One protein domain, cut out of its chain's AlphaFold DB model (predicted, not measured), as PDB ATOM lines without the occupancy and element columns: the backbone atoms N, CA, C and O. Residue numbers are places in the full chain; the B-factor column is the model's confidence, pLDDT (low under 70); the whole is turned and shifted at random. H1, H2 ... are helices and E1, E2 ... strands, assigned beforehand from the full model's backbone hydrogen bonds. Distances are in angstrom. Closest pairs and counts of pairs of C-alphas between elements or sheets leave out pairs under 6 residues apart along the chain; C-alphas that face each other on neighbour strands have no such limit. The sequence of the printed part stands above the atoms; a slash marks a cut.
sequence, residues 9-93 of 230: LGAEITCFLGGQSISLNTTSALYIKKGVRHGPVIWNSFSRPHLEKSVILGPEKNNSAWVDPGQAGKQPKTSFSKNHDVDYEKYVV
ATOM      1  N   LEU A   9      -2.895 -70.353 -20.604       87.81
ATOM      2  CA  LEU A   9      -2.203 -70.890 -21.785       87.81
ATOM      3  C   LEU A   9      -1.819 -69.789 -22.783       87.81
ATOM      4  O   LEU A   9      -0.892 -69.947 -23.563       87.81
ATOM      5  N   GLY A  10      -2.549 -68.671 -22.805       89.50
ATOM      6  CA  GLY A  10      -2.333 -67.623 -23.803       89.50
ATOM      7  C   GLY A  10      -2.966 -67.898 -25.170       89.50
ATOM      8  O   GLY A  10      -2.816 -67.091 -26.091       89.50
ATOM      9  N   ALA A  11      -3.717 -68.988 -25.293       92.69
ATOM     10  CA  ALA A  11      -4.523 -69.355 -26.447       92.69
ATOM     11  C   ALA A  11      -5.805 -70.053 -25.974       92.69
ATOM     12  O   ALA A  11      -5.847 -70.589 -24.868       92.69
ATOM     13  N   GLU A  12      -6.831 -70.061 -26.820       94.56
ATOM     14  CA  GLU A  12      -7.981 -70.953 -26.673       94.56
ATOM     15  C   GLU A  12      -7.928 -71.977 -27.801       94.56
ATOM     16  O   GLU A  12      -7.992 -71.616 -28.978       94.56
ATOM     17  N   ILE A  13      -7.796 -73.250 -27.443       94.69
ATOM     18  CA  ILE A  13      -7.580 -74.352 -28.378       94.69
ATOM     19  C   ILE A  13      -8.694 -75.380 -28.199       94.69
ATOM     20  O   ILE A  13      -8.981 -75.798 -27.084       94.69
ATOM     21  N   THR A  14      -9.302 -75.841 -29.286       94.12
ATOM     22  CA  THR A  14     -10.190 -77.007 -29.280       94.12
ATOM     23  C   THR A  14      -9.434 -78.218 -29.807       94.12
ATOM     24  O   THR A  14      -9.020 -78.234 -30.963       94.12
ATOM     25  N   CYS A  15      -9.303 -79.260 -28.995       92.94
ATOM     26  CA  CYS A  15      -8.860 -80.584 -29.426       92.94
ATOM     27  C   CYS A  15     -10.065 -81.531 -29.482       92.94
ATOM     28  O   CYS A  15     -10.969 -81.432 -28.656       92.94
ATOM     29  N   PHE A  16     -10.100 -82.461 -30.433       91.38
ATOM     30  CA  PHE A  16     -11.121 -83.512 -30.460       91.38
ATOM     31  C   PHE A  16     -10.522 -84.843 -30.002       91.38
ATOM     32  O   PHE A  16      -9.527 -85.283 -30.568       91.38
ATOM     33  N   LEU A  17     -11.140 -85.510 -29.024       92.12
ATOM     34  CA  LEU A  17     -10.776 -86.851 -28.546       92.12
ATOM     35  C   LEU A  17     -11.981 -87.783 -28.683       92.12
ATOM     36  O   LEU A  17     -13.043 -87.514 -28.133       92.12
ATOM     37  N   GLY A  18     -11.866 -88.848 -29.477       90.69
ATOM     38  CA  GLY A  18     -12.977 -89.765 -29.761       90.69
ATOM     39  C   GLY A  18     -14.234 -89.081 -30.320       90.69
ATOM     40  O   GLY A  18     -15.348 -89.565 -30.116       90.69
ATOM     41  N   GLY A  19     -14.061 -87.935 -30.987       89.81
ATOM     42  CA  GLY A  19     -15.139 -87.073 -31.481       89.81
ATOM     43  C   GLY A  19     -15.736 -86.105 -30.449       89.81
ATOM     44  O   GLY A  19     -16.544 -85.262 -30.828       89.81
ATOM     45  N   GLN A  20     -15.340 -86.173 -29.175       92.75
ATOM     46  CA  GLN A  20     -15.671 -85.169 -28.160       92.75
ATOM     47  C   GLN A  20     -14.766 -83.945 -28.310       92.75
ATOM     48  O   GLN A  20     -13.549 -84.090 -28.364       92.75
ATOM     49  N   SER A  21     -15.347 -82.746 -28.341       93.38
ATOM     50  CA  SER A  21     -14.594 -81.491 -28.269       93.38
ATOM     51  C   SER A  21     -14.107 -81.229 -26.844       93.38
ATOM     52  O   SER A  21     -14.904 -81.249 -25.906       93.38
ATOM     53  N   ILE A  22     -12.826 -80.919 -26.706       95.25
ATOM     54  CA  ILE A  22     -12.130 -80.569 -25.470       95.25
ATOM     55  C   ILE A  22     -11.547 -79.167 -25.666       95.25
ATOM     56  O   ILE A  22     -10.689 -78.973 -26.526       95.25
ATOM     57  N   SER A  23     -12.008 -78.184 -24.890       94.75
ATOM     58  CA  SER A  23     -11.418 -76.837 -24.895       94.75
ATOM     59  C   SER A  23     -10.201 -76.793 -23.971       94.75
ATOM     60  O   SER A  23     -10.247 -77.367 -22.885       94.75
ATOM     61  N   LEU A  24      -9.123 -76.139 -24.392       93.56
ATOM     62  CA  LEU A  24      -7.869 -75.931 -23.671       93.56
ATOM     63  C   LEU A  24      -7.565 -74.426 -23.673       93.56
ATOM     64  O   LEU A  24      -7.291 -73.838 -24.717       93.56
ATOM     65  N   ASN A  25      -7.627 -73.800 -22.503       91.62
ATOM     66  CA  ASN A  25      -7.306 -72.382 -22.296       91.62
ATOM     67  C   ASN A  25      -6.380 -72.151 -21.086       91.62
ATOM     68  O   ASN A  25      -5.944 -71.028 -20.825       91.62
ATOM     69  N   THR A  26      -6.042 -73.233 -20.390       90.69
ATOM     70  CA  THR A  26      -5.067 -73.297 -19.308       90.69
ATOM     71  C   THR A  26      -4.001 -74.331 -19.641       90.69
ATOM     72  O   THR A  26      -4.231 -75.236 -20.452       90.69
ATOM     73  N   THR A  27      -2.846 -74.232 -18.991       89.12
ATOM     74  CA  THR A  27      -1.809 -75.268 -19.052       89.12
ATOM     75  C   THR A  27      -2.402 -76.613 -18.639       89.12
ATOM     76  O   THR A  27      -2.848 -76.784 -17.507       89.12
ATOM     77  N   SER A  28      -2.452 -77.548 -19.585       91.38
ATOM     78  CA  SER A  28      -3.109 -78.848 -19.442       91.38
ATOM     79  C   SER A  28      -2.265 -79.927 -20.112       91.38
ATOM     80  O   SER A  28      -1.522 -79.634 -21.048       91.38
ATOM     81  N   ALA A  29      -2.436 -81.180 -19.697       93.12
ATOM     82  CA  ALA A  29      -1.916 -82.336 -20.426       93.12
ATOM     83  C   ALA A  29      -3.062 -83.230 -20.908       93.12
ATOM     84  O   ALA A  29      -4.125 -83.288 -20.290       93.12
ATOM     85  N   LEU A  30      -2.845 -83.924 -22.024       94.38
ATOM     86  CA  LEU A  30      -3.791 -84.891 -22.573       94.38
ATOM     87  C   LEU A  30      -3.115 -86.254 -22.682       94.38
ATOM     88  O   LEU A  30      -2.043 -86.373 -23.273       94.38
ATOM     89  N   TYR A  31      -3.767 -87.289 -22.162       94.38
ATOM     90  CA  TYR A  31      -3.380 -88.673 -22.399       94.38
ATOM     91  C   TYR A  31      -4.161 -89.232 -23.591       94.38
ATOM     92  O   TYR A  31      -5.381 -89.381 -23.549       94.38
ATOM     93  N   ILE A  32      -3.470 -89.580 -24.674       92.00
ATOM     94  CA  ILE A  32      -4.112 -90.193 -25.839       92.00
ATOM     95  C   ILE A  32      -3.888 -91.702 -25.785       92.00
ATOM     96  O   ILE A  32      -2.824 -92.208 -26.138       92.00
ATOM     97  N   LYS A  33      -4.922 -92.440 -25.366       89.19
ATOM     98  CA  LYS A  33      -4.888 -93.907 -25.334       89.19
ATOM     99  C   LYS A  33      -4.773 -94.488 -26.747       89.19
ATOM    100  O   LYS A  33      -5.409 -94.004 -27.688       89.19
ATOM    101  N   LYS A  34      -4.021 -95.587 -26.891       87.25
ATOM    102  CA  LYS A  34      -3.914 -96.345 -28.149       87.25
ATOM    103  C   LYS A  34      -5.301 -96.616 -28.750       87.25
ATOM    104  O   LYS A  34      -6.199 -97.100 -28.066       87.25
ATOM    105  N   GLY A  35      -5.451 -96.329 -30.043       85.06
ATOM    106  CA  GLY A  35      -6.693 -96.543 -30.795       85.06
ATOM    107  C   GLY A  35      -7.736 -95.430 -30.655       85.06
ATOM    108  O   GLY A  35      -8.704 -95.419 -31.416       85.06
ATOM    109  N   VAL A  36      -7.548 -94.461 -29.753       87.94
ATOM    110  CA  VAL A  36      -8.425 -93.289 -29.670       87.94
ATOM    111  C   VAL A  36      -8.095 -92.332 -30.811       87.94
ATOM    112  O   VAL A  36      -7.010 -91.748 -30.883       87.94
ATOM    113  N   ARG A  37      -9.065 -92.146 -31.711       85.81
ATOM    114  CA  ARG A  37      -8.994 -91.099 -32.731       85.81
ATOM    115  C   ARG A  37      -8.938 -89.737 -32.044       85.81
ATOM    116  O   ARG A  37      -9.777 -89.456 -31.193       85.81
ATOM    117  N   HIS A  38      -8.003 -88.895 -32.451       88.38
ATOM    118  CA  HIS A  38      -7.854 -87.544 -31.932       88.38
ATOM    119  C   HIS A  38      -7.597 -86.551 -33.067       88.38
ATOM    120  O   HIS A  38      -7.295 -86.945 -34.196       88.38
ATOM    121  N   GLY A  39      -7.748 -85.269 -32.759       86.56
ATOM    122  CA  GLY A  39      -7.676 -84.190 -33.729       86.56
ATOM    123  C   GLY A  39      -8.986 -83.980 -34.510       86.56
ATOM    124  O   GLY A  39      -9.877 -84.836 -34.490       86.56
ATOM    125  N   PRO A  40      -9.125 -82.846 -35.218       87.00
ATOM    126  CA  PRO A  40      -8.132 -81.787 -35.374       87.00
ATOM    127  C   PRO A  40      -7.880 -81.032 -34.066       87.00
ATOM    128  O   PRO A  40      -8.676 -81.096 -33.131       87.00
ATOM    129  N   VAL A  41      -6.758 -80.325 -34.016       88.44
ATOM    130  CA  VAL A  41      -6.485 -79.313 -32.994       88.44
ATOM    131  C   VAL A  41      -6.705 -77.958 -33.660       88.44
ATOM    132  O   VAL A  41      -6.170 -77.699 -34.737       88.44
ATOM    133  N   ILE A  42      -7.569 -77.135 -33.078       89.56
ATOM    134  CA  ILE A  42      -8.026 -75.870 -33.651       89.56
ATOM    135  C   ILE A  42      -7.669 -74.759 -32.678       89.56
ATOM    136  O   ILE A  42      -8.178 -74.734 -31.563       89.56
ATOM    137  N   TRP A  43      -6.843 -73.812 -33.111       92.62
ATOM    138  CA  TRP A  43      -6.609 -72.578 -32.370       92.62
ATOM    139  C   TRP A  43      -7.758 -71.613 -32.651       92.62
ATOM    140  O   TRP A  43      -7.853 -71.053 -33.742       92.62
ATOM    141  N   ASN A  44      -8.643 -71.433 -31.673       93.56
ATOM    142  CA  ASN A  44      -9.752 -70.483 -31.757       93.56
ATOM    143  C   ASN A  44      -9.262 -69.048 -31.530       93.56
ATOM    144  O   ASN A  44      -9.770 -68.110 -32.142       93.56
ATOM    145  N   SER A  45      -8.264 -68.873 -30.659       94.62
ATOM    146  CA  SER A  45      -7.609 -67.586 -30.416       94.62
ATOM    147  C   SER A  45      -6.146 -67.754 -29.999       94.62
ATOM    148  O   SER A  45      -5.742 -68.795 -29.482       94.62
ATOM    149  N   PHE A  46      -5.350 -66.705 -30.218       92.44
ATOM    150  CA  PHE A  46      -3.949 -66.612 -29.812       92.44
ATOM    151  C   PHE A  46      -3.675 -65.204 -29.282       92.44
ATOM    152  O   PHE A  46      -3.908 -64.219 -29.981       92.44
ATOM    153  N   SER A  47      -3.187 -65.110 -28.048       90.94
ATOM    154  CA  SER A  47      -2.891 -63.835 -27.378       90.94
ATOM    155  C   SER A  47      -1.426 -63.696 -26.970       90.94
ATOM    156  O   SER A  47      -0.920 -62.578 -26.891       90.94
ATOM    157  N   ARG A  48      -0.731 -64.812 -26.728       86.69
ATOM    158  CA  ARG A  48       0.709 -64.863 -26.449       86.69
ATOM    159  C   ARG A  48       1.276 -66.244 -26.816       86.69
ATOM    160  O   ARG A  48       0.499 -67.200 -26.912       86.69
ATOM    161  N   PRO A  49       2.602 -66.362 -27.008       86.25
ATOM    162  CA  PRO A  49       3.250 -67.645 -27.260       86.25
ATOM    163  C   PRO A  49       2.950 -68.676 -26.169       86.25
ATOM    164  O   PRO A  49       2.895 -68.337 -24.989       86.25
ATOM    165  N   HIS A  50       2.801 -69.930 -26.583       87.19
ATOM    166  CA  HIS A  50       2.711 -71.101 -25.717       87.19
ATOM    167  C   HIS A  50       3.527 -72.236 -26.323       87.19
ATOM    168  O   HIS A  50       3.861 -72.207 -27.510       87.19
ATOM    169  N   LEU A  51       3.844 -73.225 -25.496       86.31
ATOM    170  CA  LEU A  51       4.604 -74.395 -25.896       86.31
ATOM    171  C   LEU A  51       3.691 -75.619 -25.886       86.31
ATOM    172  O   LEU A  51       3.123 -75.964 -24.854       86.31
ATOM    173  N   GLU A  52       3.580 -76.281 -27.033       88.69
ATOM    174  CA  GLU A  52       3.003 -77.617 -27.143       88.69
ATOM    175  C   GLU A  52       4.149 -78.631 -27.220       88.69
ATOM    176  O   GLU A  52       5.067 -78.482 -28.028       88.69
ATOM    177  N   LYS A  53       4.100 -79.671 -26.386       88.12
ATOM    178  CA  LYS A  53       5.001 -80.822 -26.469       88.12
ATOM    179  C   LYS A  53       4.167 -82.084 -26.597       88.12
ATOM    180  O   LYS A  53       3.256 -82.306 -25.803       88.12
ATOM    181  N   SER A  54       4.504 -82.917 -27.576       87.25
ATOM    182  CA  SER A  54       3.896 -84.232 -27.752       87.25
ATOM    183  C   SER A  54       4.942 -85.322 -27.543       87.25
ATOM    184  O   SER A  54       6.032 -85.284 -28.110       87.25
ATOM    185  N   VAL A  55       4.597 -86.298 -26.706       86.69
ATOM    186  CA  VAL A  55       5.378 -87.517 -26.487       86.69
ATOM    187  C   VAL A  55       4.561 -88.666 -27.057       86.69
ATOM    188  O   VAL A  55       3.426 -88.891 -26.641       86.69
ATOM    189  N   ILE A  56       5.116 -89.370 -28.040       83.69
ATOM    190  CA  ILE A  56       4.421 -90.448 -28.749       83.69
ATOM    191  C   ILE A  56       5.147 -91.759 -28.468       83.69
ATOM    192  O   ILE A  56       6.321 -91.903 -28.794       83.69
ATOM    193  N   LEU A  57       4.426 -92.727 -27.896       79.88
ATOM    194  CA  LEU A  57       4.931 -94.080 -27.671       79.88
ATOM    195  C   LEU A  57       4.436 -95.033 -28.755       79.88
ATOM    196  O   LEU A  57       3.233 -95.243 -28.908       79.88
ATOM    197  N   GLY A  58       5.372 -95.654 -29.469       71.19
ATOM    198  CA  GLY A  58       5.095 -96.761 -30.382       71.19
ATOM    199  C   GLY A  58       5.839 -96.662 -31.720       71.19
ATOM    200  O   GLY A  58       6.182 -95.567 -32.159       71.19
ATOM    201  N   PRO A  59       6.078 -97.798 -32.399       60.00
ATOM    202  CA  PRO A  59       6.896 -97.855 -33.614       60.00
ATOM    203  C   PRO A  59       6.135 -97.571 -34.925       60.00
ATOM    204  O   PRO A  59       6.667 -97.819 -36.007       60.00
ATOM    205  N   GLU A  60       4.882 -97.114 -34.894       52.97
ATOM    206  CA  GLU A  60       4.057 -97.150 -36.105       52.97
ATOM    207  C   GLU A  60       4.181 -95.898 -36.980       52.97
ATOM    208  O   GLU A  60       3.886 -94.771 -36.580       52.97
ATOM    209  N   LYS A  61       4.557 -96.138 -38.242       57.03
ATOM    210  CA  LYS A  61       4.460 -95.191 -39.352       57.03
ATOM    211  C   LYS A  61       3.012 -94.711 -39.488       57.03
ATOM    212  O   LYS A  61       2.183 -95.371 -40.112       57.03
ATOM    213  N   ASN A  62       2.705 -93.548 -38.925       58.03
ATOM    214  CA  ASN A  62       1.368 -92.974 -38.976       58.03
ATOM    215  C   ASN A  62       1.224 -92.016 -40.167       58.03
ATOM    216  O   ASN A  62       1.313 -90.798 -40.022       58.03
ATOM    217  N   ASN A  63       0.963 -92.567 -41.357       58.91
ATOM    218  CA  ASN A  63       0.717 -91.781 -42.578       58.91
ATOM    219  C   ASN A  63      -0.579 -90.937 -42.524       58.91
ATOM    220  O   ASN A  63      -0.881 -90.240 -43.488       58.91
ATOM    221  N   SER A  64      -1.372 -91.031 -41.447       58.16
ATOM    222  CA  SER A  64      -2.685 -90.383 -41.314       58.16
ATOM    223  C   SER A  64      -2.792 -89.342 -40.194       58.16
ATOM    224  O   SER A  64      -3.820 -88.674 -40.109       58.16
ATOM    225  N   ALA A  65      -1.777 -89.205 -39.330       58.94
ATOM    226  CA  ALA A  65      -1.815 -88.264 -38.201       58.94
ATOM    227  C   ALA A  65      -1.518 -86.818 -38.597       58.94
ATOM    228  O   ALA A  65      -1.992 -85.895 -37.940       58.94
ATOM    229  N   TRP A  66      -0.735 -86.618 -39.653       63.16
ATOM    230  CA  TRP A  66      -0.241 -85.302 -40.028       63.16
ATOM    231  C   TRP A  66      -0.986 -84.778 -41.245       63.16
ATOM    232  O   TRP A  66      -1.315 -85.533 -42.163       63.16
ATOM    233  N   VAL A  67      -1.252 -83.472 -41.250       62.06
ATOM    234  CA  VAL A  67      -1.740 -82.788 -42.446       62.06
ATOM    235  C   VAL A  67      -0.688 -82.990 -43.533       62.06
ATOM    236  O   VAL A  67       0.465 -82.599 -43.360       62.06
ATOM    237  N   ASP A  68      -1.080 -83.621 -44.638       61.38
ATOM    238  CA  ASP A  68      -0.252 -83.679 -45.838       61.38
ATOM    239  C   ASP A  68       0.090 -82.232 -46.241       61.38
ATOM    240  O   ASP A  68      -0.839 -81.439 -46.428       61.38
ATOM    241  N   PRO A  69       1.375 -81.848 -46.372       58.72
ATOM    242  CA  PRO A  69       1.759 -80.509 -46.815       58.72
ATOM    243  C   PRO A  69       1.063 -80.080 -48.120       58.72
ATOM    244  O   PRO A  69       0.799 -78.894 -48.314       58.72
ATOM    245  N   GLY A  70       0.680 -81.030 -48.983       59.72
ATOM    246  CA  GLY A  70      -0.118 -80.793 -50.194       59.72
ATOM    247  C   GLY A  70      -1.595 -80.437 -49.954       59.72
ATOM    248  O   GLY A  70      -2.313 -80.106 -50.899       59.72
ATOM    249  N   GLN A  71      -2.074 -80.491 -48.709       55.78
ATOM    250  CA  GLN A  71      -3.414 -80.077 -48.272       55.78
ATOM    251  C   GLN A  71      -3.415 -78.753 -47.490       55.78
ATOM    252  O   GLN A  71      -4.471 -78.362 -46.982       55.78
ATOM    253  N   ALA A  72      -2.281 -78.045 -47.418       53.88
ATOM    254  CA  ALA A  72      -2.204 -76.712 -46.825       53.88
ATOM    255  C   ALA A  72      -3.333 -75.808 -47.367       53.88
ATOM    256  O   ALA A  72      -3.474 -75.611 -48.573       53.88
ATOM    257  N   GLY A  73      -4.182 -75.301 -46.466       55.03
ATOM    258  CA  GLY A  73      -5.321 -74.437 -46.803       55.03
ATOM    259  C   GLY A  73      -6.688 -75.126 -46.936       55.03
ATOM    260  O   GLY A  73      -7.694 -74.426 -47.051       55.03
ATOM    261  N   LYS A  74      -6.788 -76.463 -46.869       57.69
ATOM    262  CA  LYS A  74      -8.087 -77.152 -46.731       57.69
ATOM    263  C   LYS A  74      -8.447 -77.287 -45.253       57.69
ATOM    264  O   LYS A  74      -7.662 -77.824 -44.477       57.69
ATOM    265  N   GLN A  75      -9.638 -76.829 -44.861       58.78
ATOM    266  CA  GLN A  75     -10.103 -77.040 -43.489       58.78
ATOM    267  C   GLN A  75     -10.294 -78.543 -43.212       58.78
ATOM    268  O   GLN A  75     -10.920 -79.233 -44.027       58.78
ATOM    269  N   PRO A  76      -9.788 -79.065 -42.079       61.78
ATOM    270  CA  PRO A  76     -10.058 -80.434 -41.666       61.78
ATOM    271  C   PRO A  76     -11.565 -80.660 -41.528       61.78
ATOM    272  O   PRO A  76     -12.302 -79.764 -41.118       61.78
ATOM    273  N   LYS A  77     -12.042 -81.874 -41.819       63.41
ATOM    274  CA  LYS A  77     -13.416 -82.244 -41.448       63.41
ATOM    275  C   LYS A  77     -13.546 -82.138 -39.926       63.41
ATOM    276  O   LYS A  77     -12.787 -82.787 -39.217       63.41
ATOM    277  N   THR A  78     -14.498 -81.343 -39.446       58.81
ATOM    278  CA  THR A  78     -14.770 -81.121 -38.014       58.81
ATOM    279  C   THR A  78     -15.962 -81.930 -37.494       58.81
ATOM    280  O   THR A  78     -16.255 -81.891 -36.302       58.81
ATOM    281  N   SER A  79     -16.652 -82.681 -38.361       61.22
ATOM    282  CA  SER A  79     -17.756 -83.554 -37.963       61.22
ATOM    283  C   SER A  79     -17.264 -84.969 -37.647       61.22
ATOM    284  O   SER A  79     -16.767 -85.697 -38.510       61.22
ATOM    285  N   PHE A  80     -17.433 -85.369 -36.389       69.69
ATOM    286  CA  PHE A  80     -17.108 -86.703 -35.894       69.69
ATOM    287  C   PHE A  80     -18.314 -87.281 -35.159       69.69
ATOM    288  O   PHE A  80     -18.981 -86.575 -34.406       69.69
ATOM    289  N   SER A  81     -18.596 -88.570 -35.355       72.81
ATOM    290  CA  SER A  81     -19.545 -89.285 -34.502       72.81
ATOM    291  C   SER A  81     -18.881 -89.526 -33.146       72.81
ATOM    292  O   SER A  81     -17.955 -90.338 -33.055       72.81
ATOM    293  N   LYS A  82     -19.321 -88.805 -32.111       79.56
ATOM    294  CA  LYS A  82     -18.859 -89.016 -30.736       79.56
ATOM    295  C   LYS A  82     -19.253 -90.423 -30.277       79.56
ATOM    296  O   LYS A  82     -20.397 -90.835 -30.455       79.56
ATOM    297  N   ASN A  83     -18.325 -91.140 -29.644       79.56
ATOM    298  CA  ASN A  83     -18.714 -92.277 -28.811       79.56
ATOM    299  C   ASN A  83     -19.362 -91.729 -27.529       79.56
ATOM    300  O   ASN A  83     -18.680 -91.116 -26.710       79.56
ATOM    301  N   HIS A  84     -20.675 -91.904 -27.386       81.62
ATOM    302  CA  HIS A  84     -21.434 -91.371 -26.254       81.62
ATOM    303  C   HIS A  84     -21.227 -92.155 -24.950       81.62
ATOM    304  O   HIS A  84     -21.536 -91.619 -23.889       81.62
ATOM    305  N   ASP A  85     -20.647 -93.357 -25.013       88.81
ATOM    306  CA  ASP A  85     -20.405 -94.210 -23.842       88.81
ATOM    307  C   ASP A  85     -19.128 -93.826 -23.077       88.81
ATOM    308  O   ASP A  85     -18.875 -94.325 -21.981       88.81
ATOM    309  N   VAL A  86     -18.293 -92.955 -23.655       90.69
ATOM    310  CA  VAL A  86     -17.016 -92.539 -23.069       90.69
ATOM    311  C   VAL A  86     -16.973 -91.022 -22.964       90.69
ATOM    312  O   VAL A  86     -16.997 -90.316 -23.971       90.69
ATOM    313  N   ASP A  87     -16.844 -90.523 -21.736       94.19
ATOM    314  CA  ASP A  87     -16.407 -89.152 -21.504       94.19
ATOM    315  C   ASP A  87     -14.877 -89.095 -21.578       94.19
ATOM    316  O   ASP A  87     -14.179 -89.705 -20.762       94.19
ATOM    317  N   TYR A  88     -14.357 -88.403 -22.591       94.88
ATOM    318  CA  TYR A  88     -12.917 -88.272 -22.821       94.88
ATOM    319  C   TYR A  88     -12.257 -87.210 -21.934       94.88
ATOM    320  O   TYR A  88     -11.030 -87.146 -21.907       94.88
ATOM    321  N   GLU A  89     -13.024 -86.433 -21.161       94.81
ATOM    322  CA  GLU A  89     -12.468 -85.485 -20.183       94.81
ATOM    323  C   GLU A  89     -11.624 -86.206 -19.119       94.81
ATOM    324  O   GLU A  89     -10.644 -85.654 -18.630       94.81
ATOM    325  N   LYS A  90     -11.911 -87.490 -18.844       94.31
ATOM    326  CA  LYS A  90     -11.107 -88.344 -17.951       94.31
ATOM    327  C   LYS A  90      -9.646 -88.519 -18.382       94.31
ATOM    328  O   LYS A  90      -8.861 -89.063 -17.619       94.31
ATOM    329  N   TYR A  91      -9.307 -88.143 -19.615       95.38
ATOM    330  CA  TYR A  91      -7.951 -88.187 -20.158       95.38
ATOM    331  C   TYR A  91      -7.268 -86.813 -20.186       95.38
ATOM    332  O   TYR A  91      -6.194 -86.675 -20.772       95.38
ATOM    333  N   VAL A  92      -7.879 -85.795 -19.577       95.25
ATOM    334  CA  VAL A  92      -7.374 -84.422 -19.563       95.25
ATOM    335  C   VAL A  92      -6.964 -84.037 -18.147       95.25
ATOM    336  O   VAL A  92      -7.779 -83.986 -17.228       95.25
ATOM    337  N   VAL A  93      -5.690 -83.702 -17.976       94.19
ATOM    338  CA  VAL A  93      -5.140 -83.190 -16.720       94.19
ATOM    339  C   VAL A  93      -5.212 -81.668 -16.758       94.19
ATOM    340  O   VAL A  93      -4.386 -81.007 -17.385       94.19
TER     341      VAL A  93
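Overview. This is residues 9 to 93 of the 230 residues of an uncharacterized protein of Deltaproteobacteria bacterium (UniProt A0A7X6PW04). Little regular structure is found here: a small three-stranded sheet has the short helix H1 at one end, and residues 47 to 87 swing wide round it, with 59 to 64 and 68 to 74 sticking out. The 85 printed residues hold E1, E2, E3 and H1, in that order; the antiparallel sheet runs E2, E1, E3. Mostly strand, with only 25 residues in named elements, it is compact: radius of gyration of the C-alphas 13.6 A, spans 35 by 33 by 27 A.

Arrangement. Look first at E1, residues 11 to 17, antiparallel to E3, residues 38 to 46; N 14 and O 42, 2.8 A apart, are within hydrogen-bond range. E1 forms a hairpin with E2, residues 20 to 24, where N 22 and O 15 are within range at 2.7 A. H1, residues 88 to 91, too short for an O i to N i+4 pair, only grazes the sheet; its closest C-alphas with E1 are Tyr 88 and Leu 17, 6.3 A.

Along the chain. Find C-alpha 11 at (-4.523, -69.355, -26.447); E1 runs 18.7 A. E3 runs 21.4 A; H1 ends at (-7.951, -88.187, -20.158).

Size, cuts and confidence. The printed part has no cut. The links E2 to E3 and E3 to H1 are long. Residues 59 to 80 have pLDDT under 70.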